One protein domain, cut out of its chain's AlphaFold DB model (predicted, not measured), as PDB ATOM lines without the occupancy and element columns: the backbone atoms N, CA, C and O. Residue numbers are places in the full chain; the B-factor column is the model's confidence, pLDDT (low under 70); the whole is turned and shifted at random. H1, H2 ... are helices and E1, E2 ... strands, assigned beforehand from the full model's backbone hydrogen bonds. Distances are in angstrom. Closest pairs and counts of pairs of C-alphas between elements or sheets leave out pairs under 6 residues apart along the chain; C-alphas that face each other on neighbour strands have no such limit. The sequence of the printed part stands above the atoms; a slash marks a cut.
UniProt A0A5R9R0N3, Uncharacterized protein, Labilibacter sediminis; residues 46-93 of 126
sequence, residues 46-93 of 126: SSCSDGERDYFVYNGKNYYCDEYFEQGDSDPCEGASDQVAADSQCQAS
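This is residues 46 to 93 of the 126 residues of an uncharacterized protein of Labilibacter sediminis (UniProt A0A5R9R0N3). With little regular structure, this small domain is a two-stranded hairpin, E1 and E2, with one short helix, H1, packed over one face of it, near both strands, after a long loop, residues 65 to 77. The 48 printed residues hold E1, E2 and H1 in that order, the strands antiparallel; the class is mixed, with 19 residues in named elements. It is compact, radius of gyration of the C-alphas 10.5 A, and only just flat, spanning 30 by 28 by 15 A.

E1, residues 54 to 58, begins at C-alpha 54 (48.500, 21.108, -14.769) and measures 13.7 A. E2, residues 61 to 64, measures 9.7 A. H1, residues 78 to 87, measures 14.3 A and ends at C-alpha 87 (52.192, 26.841, 2.166).

Residues 48 to 49 pair antiparallel with 54 to 55 of E1. E1 and E2, joined by a tight link, are a hairpin of antiparallel strands, with 153 degrees between their directions; N 56 and O 63 are 2.8 A apart, within hydrogen-bond range. The closest C-alphas of E1 and H1, Tyr 58 and Val 84, are 6.8 A apart; those of E2 and H1, Tyr 63 and Ala 80, 5.6 A. In H1 every O i to N i+4 pair is within hydrogen-bond range.

The farthest C-alphas, Gly 51 and Ser 93, are 32.4 A apart. The printed part has no cut; the link E2 to H1 is long. Mean pLDDT of the printed part is 70.8, with residues 85 to 93 among those under 70.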
ATOM      1  N   SER A  46      44.295  29.958 -11.111       54.12
ATOM      2  CA  SER A  46      44.218  29.382 -12.441       54.12
ATOM      3  C   SER A  46      45.409  28.452 -12.582       54.12
ATOM      4  O   SER A  46      46.536  28.948 -12.579       54.12
ATOM      5  N   SER A  47      45.170  27.143 -12.673       62.50
ATOM      6  CA  SER A  47      46.235  26.190 -12.960       62.50
ATOM      7  C   SER A  47      46.912  26.591 -14.271       62.50
ATOM      8  O   SER A  47      46.270  26.893 -15.283       62.50
ATOM      9  N   CYS A  48      48.230  26.702 -14.209       72.44
ATOM     10  CA  CYS A  48      49.098  26.747 -15.365       72.44
ATOM     11  C   CYS A  48      49.167  25.339 -15.962       72.44
ATOM     12  O   CYS A  48      49.019  24.354 -15.246       72.44
ATOM     13  N   SER A  49      49.409  25.247 -17.265       76.75
ATOM     14  CA  SER A  49      49.622  23.970 -17.942       76.75
ATOM     15  C   SER A  49      50.877  24.089 -18.793       76.75
ATOM     16  O   SER A  49      51.044  25.078 -19.508       76.75
ATOM     17  N   ASP A  50      51.785  23.121 -18.694       78.12
ATOM     18  CA  ASP A  50      52.981  23.044 -19.549       78.12
ATOM     19  C   ASP A  50      52.732  22.225 -20.831       78.12
ATOM     20  O   ASP A  50      53.639  22.038 -21.642       78.12
ATOM     21  N   GLY A  51      51.484  21.795 -21.043       71.00
ATOM     22  CA  GLY A  51      51.047  20.969 -22.166       71.00
ATOM     23  C   GLY A  51      50.950  19.480 -21.832       71.00
ATOM     24  O   GLY A  51      50.256  18.762 -22.549       71.00
ATOM     25  N   GLU A  52      51.579  19.028 -20.745       74.56
ATOM     26  CA  GLU A  52      51.481  17.646 -20.256       74.56
ATOM     27  C   GLU A  52      50.895  17.568 -18.845       74.56
ATOM     28  O   GLU A  52      50.217  16.589 -18.528       74.56
ATOM     29  N   ARG A  53      51.132  18.582 -18.003       78.88
ATOM     30  CA  ARG A  53      50.693  18.608 -16.606       78.88
ATOM     31  C   ARG A  53      50.144  19.969 -16.206       78.88
ATOM     32  O   ARG A  53      50.683  21.015 -16.575       78.88
ATOM     33  N   ASP A  54      49.102  19.929 -15.384       81.88
ATOM     34  CA  ASP A  54      48.500  21.108 -14.769       81.88
ATOM     35  C   ASP A  54      49.138  21.368 -13.399       81.88
ATOM     36  O   ASP A  54      49.461  20.433 -12.665       81.88
ATOM     37  N   TYR A  55      49.375  22.635 -13.060       79.38
ATOM     38  CA  TYR A  55      50.062  23.026 -11.830       79.38
ATOM     39  C   TYR A  55      49.715  24.435 -11.357       79.38
ATOM     40  O   TYR A  55      49.296  25.291 -12.129       79.38
ATOM     41  N   PHE A  56      49.968  24.711 -10.083       77.44
ATOM     42  CA  PHE A  56      49.899  26.048  -9.498       77.44
ATOM     43  C   PHE A  56      51.292  26.604  -9.232       77.44
ATOM     44  O   PHE A  56      52.218  25.849  -8.948       77.44
ATOM     45  N   VAL A  57      51.452  27.926  -9.303       71.81
ATOM     46  CA  VAL A  57      52.721  28.597  -8.991       71.81
ATOM     47  C   VAL A  57      52.539  29.458  -7.753       71.81
ATOM     48  O   VAL A  57      51.728  30.383  -7.751       71.81
ATOM     49  N   TYR A  58      53.327  29.188  -6.716       70.25
ATOM     50  CA  TYR A  58      53.361  30.000  -5.504       70.25
ATOM     51  C   TYR A  58      54.795  30.156  -5.003       70.25
ATOM     52  O   TYR A  58      55.545  29.188  -4.913       70.25
ATOM     53  N   ASN A  59      55.201  31.397  -4.718       70.44
ATOM     54  CA  ASN A  59      56.545  31.749  -4.240       70.44
ATOM     55  C   ASN A  59      57.702  31.145  -5.076       70.44
ATOM     56  O   ASN A  59      58.718  30.698  -4.544       70.44
ATOM     57  N   GLY A  60      57.532  31.084  -6.403       69.25
ATOM     58  CA  GLY A  60      58.520  30.508  -7.326       69.25
ATOM     59  C   GLY A  60      58.600  28.975  -7.325       69.25
ATOM     60  O   GLY A  60      59.494  28.421  -7.962       69.25
ATOM     61  N   LYS A  61      57.684  28.290  -6.633       76.50
ATOM     62  CA  LYS A  61      57.529  26.833  -6.632       76.50
ATOM     63  C   LYS A  61      56.289  26.433  -7.434       76.50
ATOM     64  O   LYS A  61      55.251  27.086  -7.337       76.50
ATOM     65  N   ASN A  62      56.410  25.342  -8.187       82.19
ATOM     66  CA  ASN A  62      55.306  24.725  -8.917       82.19
ATOM     67  C   ASN A  62      54.710  23.580  -8.084       82.19
ATOM     68  O   ASN A  62      55.460  22.784  -7.518       82.19
ATOM     69  N   TYR A  63      53.386  23.497  -8.035       78.62
ATOM     70  CA  TYR A  63      52.607  22.476  -7.336       78.62
ATOM     71  C   TYR A  63      51.766  21.751  -8.378       78.62
ATOM     72  O   TYR A  63      50.751  22.285  -8.825       78.62
ATOM     73  N   TYR A  64      52.234  20.591  -8.830       85.00
ATOM     74  CA  TYR A  64      51.602  19.861  -9.924       85.00
ATOM     75  C   TYR A  64      50.406  19.047  -9.435       85.00
ATOM     76  O   TYR A  64      50.486  18.373  -8.415       85.00
ATOM     77  N   CYS A  65      49.297  19.099 -10.165       82.81
ATOM     78  CA  CYS A  65      48.053  18.446  -9.770       82.81
ATOM     79  C   CYS A  65      48.212  16.924  -9.635       82.81
ATOM     80  O   CYS A  65      47.740  16.338  -8.669       82.81
ATOM     81  N   ASP A  66      48.959  16.290 -10.539       85.19
ATOM     82  CA  ASP A  66      49.216  14.846 -10.524       85.19
ATOM     83  C   ASP A  66      50.066  14.376  -9.332       85.19
ATOM     84  O   ASP A  66      49.909  13.245  -8.878       85.19
ATOM     85  N   GLU A  67      50.948  15.232  -8.809       85.88
ATOM     86  CA  GLU A  67      51.797  14.926  -7.649       85.88
ATOM     87  C   GLU A  67      51.009  14.891  -6.333       85.88
ATOM     88  O   GLU A  67      51.404  14.189  -5.400       85.88
ATOM     89  N   TYR A  68      49.902  15.634  -6.268       78.62
ATOM     90  CA  TYR A  68      49.071  15.790  -5.073       78.62
ATOM     91  C   TYR A  68      47.669  15.183  -5.226       78.62
ATOM     92  O   TYR A  68      46.835  15.368  -4.347       78.62
ATOM     93  N   PHE A  69      47.409  14.463  -6.317       80.12
ATOM     94  CA  PHE A  69      46.133  13.798  -6.555       80.12
ATOM     95  C   PHE A  69      46.004  12.521  -5.715       80.12
ATOM     96  O   PHE A  69      46.792  11.579  -5.864       80.12
ATOM     97  N   GLU A  70      44.967  12.449  -4.884       77.56
ATOM     98  CA  GLU A  70      44.616  11.260  -4.117       77.56
ATOM     99  C   GLU A  70      43.399  10.533  -4.708       77.56
ATOM    100  O   GLU A  70      42.501  11.092  -5.341       77.56
ATOM    101  N   GLN A  71      43.365   9.208  -4.524       70.31
ATOM    102  CA  GLN A  71      42.280   8.386  -5.051       70.31
ATOM    103  C   GLN A  71      40.989   8.650  -4.258       70.31
ATOM    104  O   GLN A  71      40.776   8.074  -3.190       70.31
ATOM    105  N   GLY A  72      40.123   9.507  -4.797       66.75
ATOM    106  CA  GLY A  72      38.901   9.964  -4.131       66.75
ATOM    107  C   GLY A  72      38.613  11.449  -4.331       66.75
ATOM    108  O   GLY A  72      37.479  11.861  -4.085       66.75
ATOM    109  N   ASP A  73      39.596  12.205  -4.823       67.94
ATOM    110  CA  ASP A  73      39.456  13.635  -5.069       67.94
ATOM    111  C   ASP A  73      38.431  13.913  -6.168       67.94
ATOM    112  O   ASP A  73      38.331  13.206  -7.180       67.94
ATOM    113  N   SER A  74      37.637  14.954  -5.939       66.56
ATOM    114  CA  SER A  74      36.586  15.366  -6.866       66.56
ATOM    115  C   SER A  74      37.141  16.195  -8.026       66.56
ATOM    116  O   SER A  74      36.593  16.155  -9.132       66.56
ATOM    117  N   ASP A  75      38.253  16.886  -7.775       72.19
ATOM    118  CA  ASP A  75      39.030  17.661  -8.732       72.19
ATOM    119  C   ASP A  75      40.483  17.139  -8.742       72.19
ATOM    120  O   ASP A  75      41.096  17.026  -7.681       72.19
ATOM    121  N   PRO A  76      41.073  16.821  -9.912       68.31
ATOM    122  CA  PRO A  76      42.458  16.355 -10.002       68.31
ATOM    123  C   PRO A  76      43.500  17.329  -9.431       68.31
ATOM    124  O   PRO A  76      44.629  16.923  -9.181       68.31
ATOM    125  N   CYS A  77      43.147  18.602  -9.244       74.50
ATOM    126  CA  CYS A  77      44.010  19.636  -8.685       74.50
ATOM    127  C   CYS A  77      43.688  19.985  -7.221       74.50
ATOM    128  O   CYS A  77      44.309  20.905  -6.680       74.50
ATOM    129  N   GLU A  78      42.750  19.279  -6.577       76.38
ATOM    130  CA  GLU A  78      42.289  19.557  -5.208       76.38
ATOM    131  C   GLU A  78      43.462  19.542  -4.214       76.38
ATOM    132  O   GLU A  78      43.764  20.566  -3.598       76.38
ATOM    133  N   GLY A  79      44.232  18.450  -4.170       73.25
ATOM    134  CA  GLY A  79      45.382  18.342  -3.268       73.25
ATOM    135  C   GLY A  79      46.506  19.345  -3.553       73.25
ATOM    136  O   GLY A  79      47.165  19.829  -2.629       73.25
ATOM    137  N   ALA A  80      46.719  19.723  -4.818       74.31
ATOM    138  CA  ALA A  80      47.713  20.743  -5.160       74.31
ATOM    139  C   ALA A  80      47.269  22.129  -4.673       74.31
ATOM    140  O   ALA A  80      48.085  22.882  -4.145       74.31
ATOM    141  N   SER A  81      45.981  22.456  -4.801       71.06
ATOM    142  CA  SER A  81      45.406  23.697  -4.273       71.06
ATOM    143  C   SER A  81      45.509  23.751  -2.746       71.06
ATOM    144  O   SER A  81      45.930  24.769  -2.193       71.06
ATOM    145  N   ASP A  82      45.199  22.645  -2.069       72.56
ATOM    146  CA  ASP A  82      45.296  22.530  -0.613       72.56
ATOM    147  C   ASP A  82      46.731  22.717  -0.118       72.56
ATOM    148  O   ASP A  82      46.969  23.432   0.861       72.56
ATOM    149  N   GLN A  83      47.711  22.143  -0.820       72.88
ATOM    150  CA  GLN A  83      49.113  22.326  -0.466       72.88
ATOM    151  C   GLN A  83      49.567  23.775  -0.663       72.88
ATOM    152  O   GLN A  83      50.345  24.288   0.146       72.88
ATOM    153  N   VAL A  84      49.093  24.454  -1.707       71.62
ATOM    154  CA  VAL A  84      49.412  25.871  -1.891       71.62
ATOM    155  C   VAL A  84      48.768  26.716  -0.792       71.62
ATOM    156  O   VAL A  84      49.436  27.593  -0.254       71.62
ATOM    157  N   ALA A  85      47.520  26.434  -0.404       66.81
ATOM    158  CA  ALA A  85      46.853  27.124   0.700       66.81
ATOM    159  C   ALA A  85      47.569  26.900   2.048       66.81
ATOM    160  O   ALA A  85      47.732  27.832   2.841       66.81
ATOM    161  N   ALA A  86      48.059  25.679   2.289       69.12
ATOM    162  CA  ALA A  86      48.871  25.355   3.458       69.12
ATOM    163  C   ALA A  86      50.209  26.117   3.459       69.12
ATOM    164  O   ALA A  86      50.581  26.713   4.474       69.12
ATOM    165  N   ASP A  87      50.906  26.148   2.319       69.44
ATOM    166  CA  ASP A  87      52.192  26.841   2.166       69.44
ATOM    167  C   ASP A  87      52.033  28.371   2.187       69.44
ATOM    168  O   ASP A  87      52.946  29.078   2.620       69.44
ATOM    169  N   SER A  88      50.870  28.893   1.787       62.41
ATOM    170  CA  SER A  88      50.552  30.321   1.832       62.41
ATOM    171  C   SER A  88      50.083  30.812   3.200       62.41
ATOM    172  O   SER A  88      49.717  31.977   3.331       62.41
ATOM    173  N   GLN A  89      50.075  29.938   4.217       58.72
ATOM    174  CA  GLN A  89      49.534  30.211   5.556       58.72
ATOM    175  C   GLN A  89      48.054  30.627   5.541       58.72
ATOM    176  O   GLN A  89      47.536  31.151   6.529       58.72
ATOM    177  N   CYS A  90      47.350  30.339   4.445       54.19
ATOM    178  CA  CYS A  90      45.926  30.571   4.327       54.19
ATOM    179  C   CYS A  90      45.173  29.377   4.895       54.19
ATOM    180  O   CYS A  90      44.846  28.426   4.192       54.19
ATOM    181  N   GLN A  91      44.838  29.436   6.184       42.91
ATOM    182  CA  GLN A  91      43.795  28.571   6.731       42.91
ATOM    183  C   GLN A  91      42.431  29.064   6.235       42.91
ATOM    184  O   GLN A  91      41.701  29.748   6.948       42.91
ATOM    185  N   ALA A  92      42.081  28.739   4.991       41.62
ATOM    186  CA  ALA A  92      40.722  28.922   4.510       41.62
ATOM    187  C   ALA A  92      39.829  27.897   5.220       41.62
ATOM    188  O   ALA A  92      39.757  26.732   4.831       41.62
ATOM    189  N   SER A  93      39.143  28.309   6.288       33.78
ATOM    190  CA  SER A  93      38.056  27.486   6.797       33.78
ATOM    191  C   SER A  93      36.926  27.550   5.765       33.78
ATOM    192  O   SER A  93      36.343  28.601   5.498       33.78
TER     193      SER A  93